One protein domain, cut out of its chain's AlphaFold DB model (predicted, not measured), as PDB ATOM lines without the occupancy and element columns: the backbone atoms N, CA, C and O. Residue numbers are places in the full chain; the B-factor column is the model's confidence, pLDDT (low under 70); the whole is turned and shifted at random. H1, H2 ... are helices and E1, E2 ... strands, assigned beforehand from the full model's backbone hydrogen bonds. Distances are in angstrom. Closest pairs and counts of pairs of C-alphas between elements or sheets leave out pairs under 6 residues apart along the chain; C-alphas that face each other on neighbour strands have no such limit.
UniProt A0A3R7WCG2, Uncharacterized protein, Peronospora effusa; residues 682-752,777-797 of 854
ATOM      1  N   ILE A 682     -78.307  -2.782  14.937       78.88
ATOM      2  CA  ILE A 682     -77.430  -3.324  15.983       78.88
ATOM      3  C   ILE A 682     -77.683  -2.553  17.279       78.88
ATOM      4  O   ILE A 682     -77.558  -1.330  17.315       78.88
ATOM      5  N   ARG A 683     -78.038  -3.252  18.361       79.75
ATOM      6  CA  ARG A 683     -78.237  -2.670  19.698       79.75
ATOM      7  C   ARG A 683     -77.362  -3.372  20.725       79.75
ATOM      8  O   ARG A 683     -77.470  -4.577  20.917       79.75
ATOM      9  N   MET A 684     -76.548  -2.611  21.448       73.06
ATOM     10  CA  MET A 684     -75.819  -3.099  22.619       73.06
ATOM     11  C   MET A 684     -76.553  -2.655  23.886       73.06
ATOM     12  O   MET A 684     -76.788  -1.469  24.088       73.06
ATOM     13  N   ALA A 685     -76.923  -3.604  24.739       77.44
ATOM     14  CA  ALA A 685     -77.494  -3.347  26.052       77.44
ATOM     15  C   ALA A 685     -76.499  -3.758  27.140       77.44
ATOM     16  O   ALA A 685     -75.875  -4.815  27.063       77.44
ATOM     17  N   VAL A 686     -76.364  -2.917  28.162       81.38
ATOM     18  CA  VAL A 686     -75.502  -3.165  29.319       81.38
ATOM     19  C   VAL A 686     -76.396  -3.444  30.518       81.38
ATOM     20  O   VAL A 686     -77.247  -2.632  30.873       81.38
ATOM     21  N   LYS A 687     -76.217  -4.604  31.144       79.31
ATOM     22  CA  LYS A 687     -76.921  -4.997  32.361       79.31
ATOM     23  C   LYS A 687     -75.899  -5.189  33.472       79.31
ATOM     24  O   LYS A 687     -75.157  -6.171  33.475       79.31
ATOM     25  N   ALA A 688     -75.860  -4.257  34.421       65.94
ATOM     26  CA  ALA A 688     -75.071  -4.417  35.637       65.94
ATOM     27  C   ALA A 688     -75.643  -5.583  36.458       65.94
ATOM     28  O   ALA A 688     -76.831  -5.583  36.794       65.94
ATOM     29  N   SER A 689     -74.827  -6.604  36.739       55.12
ATOM     30  CA  SER A 689     -75.227  -7.681  37.643       55.12
ATOM     31  C   SER A 689     -75.125  -7.172  39.083       55.12
ATOM     32  O   SER A 689     -74.012  -6.882  39.526       55.12
ATOM     33  N   PRO A 690     -76.232  -7.106  39.846       49.78
ATOM     34  CA  PRO A 690     -76.210  -6.596  41.219       49.78
ATOM     35  C   PRO A 690     -75.419  -7.491  42.186       49.78
ATOM     36  O   PRO A 690     -75.226  -7.118  43.333       49.78
ATOM     37  N   VAL A 691     -74.986  -8.682  41.750       53.47
ATOM     38  CA  VAL A 691     -74.305  -9.669  42.601       53.47
ATOM     39  C   VAL A 691     -72.791  -9.685  42.376       53.47
ATOM     40  O   VAL A 691     -72.058 -10.154  43.240       53.47
ATOM     41  N   HIS A 692     -72.294  -9.259  41.209       51.59
ATOM     42  CA  HIS A 692     -70.878  -9.441  40.840       51.59
ATOM     43  C   HIS A 692     -70.161  -8.134  40.494       51.59
ATOM     44  O   HIS A 692     -68.974  -8.180  40.191       51.59
ATOM     45  N   GLY A 693     -70.860  -6.991  40.480       67.62
ATOM     46  CA  GLY A 693     -70.302  -5.681  40.105       67.62
ATOM     47  C   GLY A 693     -69.900  -5.557  38.628       67.62
ATOM     48  O   GLY A 693     -69.881  -4.459  38.084       67.62
ATOM     49  N   ASN A 694     -69.650  -6.676  37.947       64.81
ATOM     50  CA  ASN A 694     -69.238  -6.696  36.556       64.81
ATOM     51  C   ASN A 694     -70.434  -6.417  35.625       64.81
ATOM     52  O   ASN A 694     -71.471  -7.094  35.725       64.81
ATOM     53  N   PRO A 695     -70.315  -5.442  34.705       73.31
ATOM     54  CA  PRO A 695     -71.320  -5.216  33.678       73.31
ATOM     55  C   PRO A 695     -71.388  -6.428  32.743       73.31
ATOM     56  O   PRO A 695     -70.383  -6.884  32.203       73.31
ATOM     57  N   SER A 696     -72.591  -6.965  32.546       79.06
ATOM     58  CA  SER A 696     -72.853  -7.948  31.496       79.06
ATOM     59  C   SER A 696     -73.357  -7.218  30.257       79.06
ATOM     60  O   SER A 696     -74.344  -6.486  30.307       79.06
ATOM     61  N   TYR A 697     -72.666  -7.395  29.141       80.88
ATOM     62  CA  TYR A 697     -73.034  -6.792  27.866       80.88
ATOM     63  C   TYR A 697     -73.834  -7.807  27.047       80.88
ATOM     64  O   TYR A 697     -73.461  -8.984  26.972       80.88
ATOM     65  N   SER A 698     -74.935  -7.363  26.443       82.12
ATOM     66  CA  SER A 698     -75.701  -8.134  25.470       82.12
ATOM     67  C   SER A 698     -75.826  -7.381  24.151       82.12
ATOM     68  O   SER A 698     -76.268  -6.235  24.147       82.12
ATOM     69  N   LEU A 699     -75.484  -8.024  23.042       82.31
ATOM     70  CA  LEU A 699     -75.611  -7.480  21.695       82.31
ATOM     71  C   LEU A 699     -76.822  -8.114  21.006       82.31
ATOM     72  O   LEU A 699     -76.956  -9.334  20.991       82.31
ATOM     73  N   ARG A 700     -77.708  -7.285  20.459       83.56
ATOM     74  CA  ARG A 700     -78.819  -7.677  19.593       83.56
ATOM     75  C   ARG A 700     -78.539  -7.191  18.180       83.56
ATOM     76  O   ARG A 700     -78.213  -6.022  17.988       83.56
ATOM     77  N   PHE A 701     -78.666  -8.087  17.221       85.06
ATOM     78  CA  PHE A 701     -78.589  -7.822  15.795       85.06
ATOM     79  C   PHE A 701     -79.938  -8.195  15.191       85.06
ATOM     80  O   PHE A 701     -80.394  -9.314  15.399       85.06
ATOM     81  N   ALA A 702     -80.569  -7.272  14.480       83.50
ATOM     82  CA  ALA A 702     -81.823  -7.495  13.781       83.50
ATOM     83  C   ALA A 702     -81.680  -6.975  12.348       83.50
ATOM     84  O   ALA A 702     -81.318  -5.817  12.152       83.50
ATOM     85  N   ALA A 703     -81.932  -7.811  11.349       86.62
ATOM     86  CA  ALA A 703     -81.872  -7.427   9.941       86.62
ATOM     87  C   ALA A 703     -82.984  -8.123   9.162       86.62
ATOM     88  O   ALA A 703     -83.353  -9.243   9.496       86.62
ATOM     89  N   THR A 704     -83.496  -7.475   8.123       82.75
ATOM     90  CA  THR A 704     -84.390  -8.116   7.155       82.75
ATOM     91  C   THR A 704     -83.561  -8.438   5.918       82.75
ATOM     92  O   THR A 704     -82.872  -7.558   5.403       82.75
ATOM     93  N   LEU A 705     -83.544  -9.704   5.510       81.06
ATOM     94  CA  LEU A 705     -82.861 -10.163   4.301       81.06
ATOM     95  C   LEU A 705     -83.623  -9.697   3.048       81.06
ATOM     96  O   LEU A 705     -84.780  -9.290   3.137       81.06
ATOM     97  N   GLU A 706     -82.976  -9.759   1.881       77.69
ATOM     98  CA  GLU A 706     -83.564  -9.327   0.597       77.69
ATOM     99  C   GLU A 706     -84.838 -10.100   0.219       77.69
ATOM    100  O   GLU A 706     -85.687  -9.589  -0.500       77.69
ATOM    101  N   ASP A 707     -85.005 -11.312   0.744       79.31
ATOM    102  CA  ASP A 707     -86.187 -12.153   0.549       79.31
ATOM    103  C   ASP A 707     -87.323 -11.866   1.555       79.31
ATOM    104  O   ASP A 707     -88.320 -12.586   1.598       79.31
ATOM    105  N   GLY A 708     -87.169 -10.832   2.389       79.81
ATOM    106  CA  GLY A 708     -88.140 -10.424   3.403       79.81
ATOM    107  C   GLY A 708     -88.023 -11.159   4.742       79.81
ATOM    108  O   GLY A 708     -88.742 -10.808   5.682       79.81
ATOM    109  N   HIS A 709     -87.122 -12.138   4.898       80.69
ATOM    110  CA  HIS A 709     -86.979 -12.846   6.173       80.69
ATOM    111  C   HIS A 709     -86.293 -11.982   7.235       80.69
ATOM    112  O   HIS A 709     -85.195 -11.458   7.041       80.69
ATOM    113  N   HIS A 710     -86.916 -11.887   8.410       79.56
ATOM    114  CA  HIS A 710     -86.342 -11.204   9.563       79.56
ATOM    115  C   HIS A 710     -85.388 -12.124  10.338       79.56
ATOM    116  O   HIS A 710     -85.774 -13.189  10.820       79.56
ATOM    117  N   VAL A 711     -84.139 -11.692  10.495       80.00
ATOM    118  CA  VAL A 711     -83.105 -12.357  11.288       80.00
ATOM    119  C   VAL A 711     -82.846 -11.526  12.536       80.00
ATOM    120  O   VAL A 711     -82.175 -10.498  12.471       80.00
ATOM    121  N   GLU A 712     -83.336 -11.996  13.684       83.44
ATOM    122  CA  GLU A 712     -82.973 -11.460  14.997       83.44
ATOM    123  C   GLU A 712     -82.038 -12.437  15.722       83.44
ATOM    124  O   GLU A 712     -82.328 -13.622  15.884       83.44
ATOM    125  N   ALA A 713     -80.902 -11.934  16.192       81.75
ATOM    126  CA  ALA A 713     -79.949 -12.679  16.994       81.75
ATOM    127  C   ALA A 713     -79.555 -11.858  18.222       81.75
ATOM    128  O   ALA A 713     -79.160 -10.696  18.120       81.75
ATOM    129  N   SER A 714     -79.637 -12.469  19.405       81.75
ATOM    130  CA  SER A 714     -79.214 -11.844  20.658       81.75
ATOM    131  C   SER A 714     -78.153 -12.683  21.356       81.75
ATOM    132  O   SER A 714     -78.261 -13.903  21.455       81.75
ATOM    133  N   VAL A 715     -77.104 -12.018  21.834       80.12
ATOM    134  CA  VAL A 715     -75.968 -12.648  22.504       80.12
ATOM    135  C   VAL A 715     -75.708 -11.915  23.807       80.12
ATOM    136  O   VAL A 715     -75.432 -10.721  23.795       80.12
ATOM    137  N   GLY A 716     -75.786 -12.622  24.933       82.81
ATOM    138  CA  GLY A 716     -75.388 -12.113  26.247       82.81
ATOM    139  C   GLY A 716     -73.975 -12.545  26.645       82.81
ATOM    140  O   GLY A 716     -73.384 -13.426  26.026       82.81
ATOM    141  N   GLY A 717     -73.452 -11.956  27.723       80.31
ATOM    142  CA  GLY A 717     -72.203 -12.410  28.341       80.31
ATOM    143  C   GLY A 717     -70.944 -12.012  27.571       80.31
ATOM    144  O   GLY A 717     -69.975 -12.767  27.556       80.31
ATOM    145  N   LEU A 718     -70.941 -10.836  26.937       79.12
ATOM    146  CA  LEU A 718     -69.752 -10.273  26.284       79.12
ATOM    147  C   LEU A 718     -68.833  -9.632  27.344       79.12
ATOM    148  O   LEU A 718     -68.560  -8.439  27.322       79.12
ATOM    149  N   ASP A 719     -68.407 -10.433  28.318       79.62
ATOM    150  CA  ASP A 719     -67.593 -10.035  29.475       79.62
ATOM    151  C   ASP A 719     -66.095  -9.884  29.156       79.62
ATOM    152  O   ASP A 719     -65.318  -9.433  29.992       79.62
ATOM    153  N   SER A 720     -65.669 -10.228  27.936       77.62
ATOM    154  CA  SER A 720     -64.302 -10.005  27.460       77.62
ATOM    155  C   SER A 720     -64.244  -9.755  25.953       77.62
ATOM    156  O   SER A 720     -65.050 -10.284  25.182       77.62
ATOM    157  N   LYS A 721     -63.221  -9.010  25.510       71.06
ATOM    158  CA  LYS A 721     -62.934  -8.749  24.085       71.06
ATOM    159  C   LYS A 721     -62.793 -10.039  23.268       71.06
ATOM    160  O   LYS A 721     -63.248 -10.102  22.131       71.06
ATOM    161  N   ILE A 722     -62.198 -11.081  23.853       73.62
ATOM    162  CA  ILE A 722     -62.004 -12.383  23.196       73.62
ATOM    163  C   ILE A 722     -63.355 -13.060  22.939       73.62
ATOM    164  O   ILE A 722     -63.611 -13.494  21.816       73.62
ATOM    165  N   ARG A 723     -64.249 -13.100  23.940       76.25
ATOM    166  CA  ARG A 723     -65.610 -13.634  23.765       76.25
ATOM    167  C   ARG A 723     -66.426 -12.815  22.778       76.25
ATOM    168  O   ARG A 723     -67.118 -13.405  21.955       76.25
ATOM    169  N   ALA A 724     -66.312 -11.490  22.828       72.06
ATOM    170  CA  ALA A 724     -67.007 -10.615  21.895       72.06
ATOM    171  C   ALA A 724     -66.582 -10.876  20.444       72.06
ATOM    172  O   ALA A 724     -67.433 -11.094  19.588       72.06
ATOM    173  N   ASN A 725     -65.278 -10.968  20.179       73.00
ATOM    174  CA  ASN A 725     -64.765 -11.262  18.841       73.00
ATOM    175  C   ASN A 725     -65.153 -12.666  18.350       73.00
ATOM    176  O   ASN A 725     -65.514 -12.832  17.181       73.00
ATOM    177  N   ALA A 726     -65.111 -13.675  19.227       77.44
ATOM    178  CA  ALA A 726     -65.550 -15.030  18.897       77.44
ATOM    179  C   ALA A 726     -67.047 -15.065  18.542       77.44
ATOM    180  O   ALA A 726     -67.431 -15.674  17.542       77.44
ATOM    181  N   MET A 727     -67.873 -14.348  19.307       78.38
ATOM    182  CA  MET A 727     -69.315 -14.242  19.086       78.38
ATOM    183  C   MET A 727     -69.657 -13.470  17.812       78.38
ATOM    184  O   MET A 727     -70.473 -13.946  17.032       78.38
ATOM    185  N   ILE A 728     -69.005 -12.335  17.538       76.06
ATOM    186  CA  ILE A 728     -69.181 -11.588  16.279       76.06
ATOM    187  C   ILE A 728     -68.822 -12.478  15.083       76.06
ATOM    188  O   ILE A 728     -69.558 -12.533  14.101       76.06
ATOM    189  N   SER A 729     -67.728 -13.238  15.187       75.94
ATOM    190  CA  SER A 729     -67.321 -14.183  14.141       75.94
ATOM    191  C   SER A 729     -68.343 -15.305  13.939       75.94
ATOM    192  O   SER A 729     -68.564 -15.742  12.812       75.94
ATOM    193  N   GLN A 730     -68.976 -15.781  15.014       80.00
ATOM    194  CA  GLN A 730     -70.036 -16.786  14.947       80.00
ATOM    195  C   GLN A 730     -71.319 -16.209  14.341       80.00
ATOM    196  O   GLN A 730     -71.901 -16.835  13.459       80.00
ATOM    197  N   LEU A 731     -71.712 -14.997  14.734       79.00
ATOM    198  CA  LEU A 731     -72.862 -14.283  14.184       79.00
ATOM    199  C   LEU A 731     -72.693 -14.048  12.677       79.00
ATOM    200  O   LEU A 731     -73.584 -14.363  11.900       79.00
ATOM    201  N   ALA A 732     -71.506 -13.609  12.248       77.94
ATOM    202  CA  ALA A 732     -71.175 -13.421  10.837       77.94
ATOM    203  C   ALA A 732     -71.201 -14.729  10.025       77.94
ATOM    204  O   ALA A 732     -71.401 -14.692   8.812       77.94
ATOM    205  N   LYS A 733     -70.979 -15.889  10.661       82.12
ATOM    206  CA  LYS A 733     -71.161 -17.204  10.023       82.12
ATOM    207  C   LYS A 733     -72.637 -17.588   9.925       82.12
ATOM    208  O   LYS A 733     -73.024 -18.178   8.927       82.12
ATOM    209  N   VAL A 734     -73.443 -17.270  10.940       78.62
ATOM    210  CA  VAL A 734     -74.892 -17.528  10.934       78.62
ATOM    211  C   VAL A 734     -75.586 -16.672   9.878       78.62
ATOM    212  O   VAL A 734     -76.342 -17.217   9.086       78.62
ATOM    213  N   VAL A 735     -75.274 -15.374   9.815       79.19
ATOM    214  CA  VAL A 735     -75.828 -14.459   8.803       79.19
ATOM    215  C   VAL A 735     -75.460 -14.926   7.398       79.19
ATOM    216  O   VAL A 735     -76.356 -15.095   6.585       79.19
ATOM    217  N   ARG A 736     -74.182 -15.252   7.141       80.38
ATOM    218  CA  ARG A 736     -73.762 -15.802   5.841       80.38
ATOM    219  C   ARG A 736     -74.485 -17.095   5.480       80.38
ATOM    220  O   ARG A 736     -74.968 -17.216   4.370       80.38
ATOM    221  N   ARG A 737     -74.622 -18.043   6.414       78.75
ATOM    222  CA  ARG A 737     -75.389 -19.273   6.147       78.75
ATOM    223  C   ARG A 737     -76.852 -18.987   5.828       78.75
ATOM    224  O   ARG A 737     -77.429 -19.674   4.998       78.75
ATOM    225  N   GLN A 738     -77.461 -18.019   6.507       78.25
ATOM    226  CA  GLN A 738     -78.854 -17.659   6.268       78.25
ATOM    227  C   GLN A 738     -79.030 -16.960   4.912       78.25
ATOM    228  O   GLN A 738     -79.994 -17.248   4.218       78.25
ATOM    229  N   GLU A 739     -78.073 -16.123   4.515       78.50
ATOM    230  CA  GLU A 739     -77.997 -15.500   3.189       78.50
ATOM    231  C   GLU A 739     -77.776 -16.542   2.078       78.50
ATOM    232  O   GLU A 739     -78.429 -16.525   1.040       78.50
ATOM    233  N   GLU A 740     -76.904 -17.527   2.299       81.31
ATOM    234  CA  GLU A 740     -76.730 -18.624   1.344       81.31
ATOM    235  C   GLU A 740     -78.003 -19.498   1.252       81.31
ATOM    236  O   GLU A 740     -78.345 -19.984   0.172       81.31
ATOM    237  N   ARG A 741     -78.749 -19.673   2.357       77.19
ATOM    238  CA  ARG A 741     -80.063 -20.346   2.352       77.19
ATOM    239  C   ARG A 741     -81.118 -19.547   1.592       77.19
ATOM    240  O   ARG A 741     -81.837 -20.150   0.801       77.19
ATOM    241  N   SER A 742     -81.209 -18.232   1.802       75.75
ATOM    242  CA  SER A 742     -82.182 -17.376   1.104       75.75
ATOM    243  C   SER A 742     -81.915 -17.323  -0.398       75.75
ATOM    244  O   SER A 742     -82.843 -17.392  -1.197       75.75
ATOM    245  N   MET A 743     -80.642 -17.312  -0.802       80.00
ATOM    246  CA  MET A 743     -80.252 -17.410  -2.212       80.00
ATOM    247  C   MET A 743     -80.409 -18.824  -2.803       80.00
ATOM    248  O   MET A 743     -80.095 -19.036  -3.973       80.00
ATOM    249  N   GLY A 744     -80.830 -19.815  -2.009       80.56
ATOM    250  CA  GLY A 744     -80.935 -21.214  -2.434       80.56
ATOM    251  C   GLY A 744     -79.593 -21.868  -2.794       80.56
ATOM    252  O   GLY A 744     -79.575 -22.959  -3.367       80.56
ATOM    253  N   THR A 745     -78.467 -21.220  -2.474       80.44
ATOM    254  CA  THR A 745     -77.111 -21.715  -2.753       80.44
ATOM    255  C   THR A 745     -76.625 -22.685  -1.679       80.44
ATOM    256  O   THR A 745     -75.872 -23.608  -1.989       80.44
ATOM    257  N   LEU A 746     -77.111 -22.552  -0.441       75.50
ATOM    258  CA  LEU A 746     -76.902 -23.531   0.623       75.50
ATOM    259  C   LEU A 746     -78.108 -24.465   0.722       75.50
ATOM    260  O   LEU A 746     -79.099 -24.166   1.389       75.50
ATOM    261  N   LYS A 747     -78.004 -25.642   0.099       74.69
ATOM    262  CA  LYS A 747     -78.832 -26.783   0.501       74.69
ATOM    263  C   LYS A 747     -78.286 -27.271   1.833       74.69
ATOM    264  O   LYS A 747     -77.160 -27.766   1.884       74.69
ATOM    265  N   ASP A 748     -79.054 -27.095   2.906       72.44
ATOM    266  CA  ASP A 748     -78.697 -27.707   4.181       72.44
ATOM    267  C   ASP A 748     -78.466 -29.207   3.944       72.44
ATOM    268  O   ASP A 748     -79.270 -29.842   3.249       72.44
ATOM    269  N   PRO A 749     -77.370 -29.785   4.469       74.06
ATOM    270  CA  PRO A 749     -77.194 -31.222   4.394       74.06
ATOM    271  C   PRO A 749     -78.434 -31.866   5.025       74.06
ATOM    272  O   PRO A 749     -78.870 -31.405   6.090       74.06
ATOM    273  N   PRO A 750     -79.035 -32.885   4.385       78.75
ATOM    274  CA  PRO A 750     -80.160 -33.586   4.974       78.75
ATOM    275  C   PRO A 750     -79.776 -34.010   6.398       78.75
ATOM    276  O   PRO A 750     -78.623 -34.389   6.637       78.75
ATOM    277  N   PRO A 751     -80.696 -33.886   7.369       82.12
ATOM    278  CA  PRO A 751     -80.406 -34.250   8.746       82.12
ATOM    279  C   PRO A 751     -79.900 -35.690   8.783       82.12
ATOM    280  O   PRO A 751     -80.421 -36.549   8.068       82.12
ATOM    281  N   ALA A 752     -78.877 -35.941   9.604       86.75
ATOM    282  CA  ALA A 752     -78.381 -37.295   9.784       86.75
ATOM    283  C   ALA A 752     -79.563 -38.189  10.190       86.75
ATOM    284  O   ALA A 752     -80.297 -37.826  11.120       86.75
ATOM    285  N   HIS A 777    -100.555 -58.932   9.620       91.50
ATOM    286  CA  HIS A 777    -100.144 -58.440   8.303       91.50
ATOM    287  C   HIS A 777    -100.051 -56.905   8.236       91.50
ATOM    288  O   HIS A 777     -99.099 -56.344   7.689       91.50
ATOM    289  N   VAL A 778    -101.029 -56.203   8.817       93.31
ATOM    290  CA  VAL A 778    -101.034 -54.735   8.879       93.31
ATOM    291  C   VAL A 778     -99.871 -54.228   9.735       93.31
ATOM    292  O   VAL A 778     -99.207 -53.258   9.364       93.31
ATOM    293  N   TRP A 779     -99.581 -54.894  10.854       93.00
ATOM    294  CA  TRP A 779     -98.484 -54.534  11.746       93.00
ATOM    295  C   TRP A 779     -97.112 -54.726  11.092       93.00
ATOM    296  O   TRP A 779     -96.272 -53.822  11.136       93.00
ATOM    297  N   GLU A 780     -96.899 -55.861  10.423       93.62
ATOM    298  CA  GLU A 780     -95.704 -56.118   9.616       93.62
ATOM    299  C   GLU A 780     -95.527 -55.065   8.520       93.62
ATOM    300  O   GLU A 780     -94.425 -54.541   8.340       93.62
ATOM    301  N   HIS A 781     -96.611 -54.687   7.837       94.81
ATOM    302  CA  HIS A 781     -96.580 -53.652   6.809       94.81
ATOM    303  C   HIS A 781     -96.164 -52.281   7.374       94.81
ATOM    304  O   HIS A 781     -95.328 -51.600   6.778       94.81
ATOM    305  N   PHE A 782     -96.684 -51.867   8.536       94.69
ATOM    306  CA  PHE A 782     -96.285 -50.600   9.171       94.69
ATOM    307  C   PHE A 782     -94.822 -50.600   9.621       94.69
ATOM    308  O   PHE A 782     -94.104 -49.626   9.378       94.69
ATOM    309  N   ASN A 783     -94.367 -51.698  10.227       93.75
ATOM    310  CA  ASN A 783     -92.971 -51.886  10.612       93.75
ATOM    311  C   ASN A 783     -92.040 -51.859   9.382       93.75
ATOM    312  O   ASN A 783     -91.014 -51.173   9.394       93.75
ATOM    313  N   GLY A 784     -92.429 -52.532   8.295       95.00
ATOM    314  CA  GLY A 784     -91.711 -52.521   7.019       95.00
ATOM    315  C   GLY A 784     -91.653 -51.131   6.384       95.00
ATOM    316  O   GLY A 784     -90.578 -50.682   5.985       95.00
ATOM    317  N   TYR A 785     -92.771 -50.402   6.362       95.31
ATOM    318  CA  TYR A 785     -92.833 -49.035   5.837       95.31
ATOM    319  C   TYR A 785     -91.962 -48.062   6.647       95.31
ATOM    320  O   TYR A 785     -91.241 -47.243   6.072       95.31
ATOM    321  N   ALA A 786     -91.980 -48.163   7.981       92.31
ATOM    322  CA  ALA A 786     -91.129 -47.353   8.851       92.31
ATOM    323  C   ALA A 786     -89.637 -47.618   8.590       92.31
ATOM    324  O   ALA A 786     -88.854 -46.669   8.472       92.31
ATOM    325  N   LEU A 787     -89.250 -48.890   8.434       95.00
ATOM    326  CA  LEU A 787     -87.882 -49.283   8.099       95.00
ATOM    327  C   LEU A 787     -87.467 -48.795   6.703       95.00
ATOM    328  O   LEU A 787     -86.380 -48.243   6.551       95.00
ATOM    329  N   GLN A 788     -88.334 -48.938   5.699       95.81
ATOM    330  CA  GLN A 788     -88.068 -48.493   4.328       95.81
ATOM    331  C   GLN A 788     -87.900 -46.970   4.253       95.81
ATOM    332  O   GLN A 788     -86.982 -46.469   3.604       95.81
ATOM    333  N   LYS A 789     -88.752 -46.214   4.956       94.75
ATOM    334  CA  LYS A 789     -88.639 -44.751   5.049       94.75
ATOM    335  C   LYS A 789     -87.338 -44.332   5.732       94.75
ATOM    336  O   LYS A 789     -86.703 -43.367   5.305       94.75
ATOM    337  N   TRP A 790     -86.926 -45.065   6.766       95.88
ATOM    338  CA  TRP A 790     -85.632 -44.856   7.405       95.88
ATOM    339  C   TRP A 790     -84.470 -45.144   6.443       95.88
ATOM    340  O   TRP A 790     -83.609 -44.282   6.281       95.88
ATOM    341  N   GLN A 791     -84.479 -46.271   5.727       95.44
ATOM    342  CA  GLN A 791     -83.459 -46.604   4.719       95.44
ATOM    343  C   GLN A 791     -83.356 -45.539   3.618       95.44
ATOM    344  O   GLN A 791     -82.264 -45.062   3.330       95.44
ATOM    345  N   ALA A 792     -84.485 -45.063   3.086       93.00
ATOM    346  CA  ALA A 792     -84.495 -43.986   2.095       93.00
ATOM    347  C   ALA A 792     -83.869 -42.685   2.637       93.00
ATOM    348  O   ALA A 792     -83.166 -41.974   1.915       93.00
ATOM    349  N   SER A 793     -84.084 -42.373   3.922       91.69
ATOM    350  CA  SER A 793     -83.442 -41.218   4.563       91.69
ATOM    351  C   SER A 793     -81.924 -41.394   4.701       91.69
ATOM    352  O   SER A 793     -81.175 -40.432   4.522       91.69
ATOM    353  N   VAL A 794     -81.468 -42.628   4.943       92.69
ATOM    354  CA  VAL A 794     -80.049 -43.000   5.002       92.69
ATOM    355  C   VAL A 794     -79.385 -42.869   3.631       92.69
ATOM    356  O   VAL A 794     -78.340 -42.228   3.521       92.69
ATOM    357  N   ASP A 795     -80.013 -43.387   2.579       90.88
ATOM    358  CA  ASP A 795     -79.483 -43.322   1.214       90.88
ATOM    359  C   ASP A 795     -79.384 -41.879   0.705       90.88
ATOM    360  O   ASP A 795     -78.380 -41.481   0.102       90.88
ATOM    361  N   MET A 796     -80.394 -41.059   1.003       88.75
ATOM    362  CA  MET A 796     -80.389 -39.628   0.695       88.75
ATOM    363  C   MET A 796     -79.263 -38.897   1.442       88.75
ATOM    364  O   MET A 796     -78.554 -38.076   0.851       88.75
ATOM    365  N   TYR A 797     -79.049 -39.224   2.721       91.06
ATOM    366  CA  TYR A 797     -77.957 -38.669   3.515       91.06
ATOM    367  C   TYR A 797     -76.584 -39.023   2.934       91.06
ATOM    368  O   TYR A 797     -75.768 -38.128   2.696       91.06
TER     369      TYR A 797
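This is residues 682 to 752 and 777 to 797 of the 854 residues of an uncharacterized protein of Peronospora effusa (UniProt A0A3R7WCG2). A small three-stranded sheet, E1 E2 E3, has helix H1 over one face, along its strands; far from both, past the cut, helix H2 sticks out with residues 777 to 792. The printed part has 92 residues, ordered E1, E2, E3, H1, H2, in the mixed class of helices and strands. It is extended, with a radius of gyration of the C-alphas of 21.7 A and spans of 68 by 37 by 23 A.

Start at edge strand E1, residues 682 to 688, in a hairpin with E2, residues 695 to 704; N 683 and O 700 are 2.8 A apart. E2 and edge strand E3, residues 710 to 715, form another hairpin, with N 701 and O 713 2.8 A apart, completing a meander, each strand the antiparallel neighbour of the one before. H1, residues 721 to 742, is on the sheet over E2 and E3, making two layers, helix on one face, at a height over the sheet of 10.3 A. The closest C-alphas of E3 and H1, Val 715 and Met 727, are 7.6 A apart. H2, residues 777 to 797, is apart from H1. In H1 and H2 every O i to N i+4 pair is within hydrogen-bond range.

Find C-alpha 682 at (-77.430, -3.324, 15.983), where E1 begins its 19.8 A; E2 spans 29.7 A, E3 16.6 A, H1 31.2 A. H2 runs 30.1 A to C-alpha 797 at (-77.957, -38.669, 3.515).

Residues 753 to 776 are not printed, and C-alphas 752 and 777 are 30.4 A apart. Of the links printed whole, no link is long. Residues 688 to 694 have pLDDT under 70.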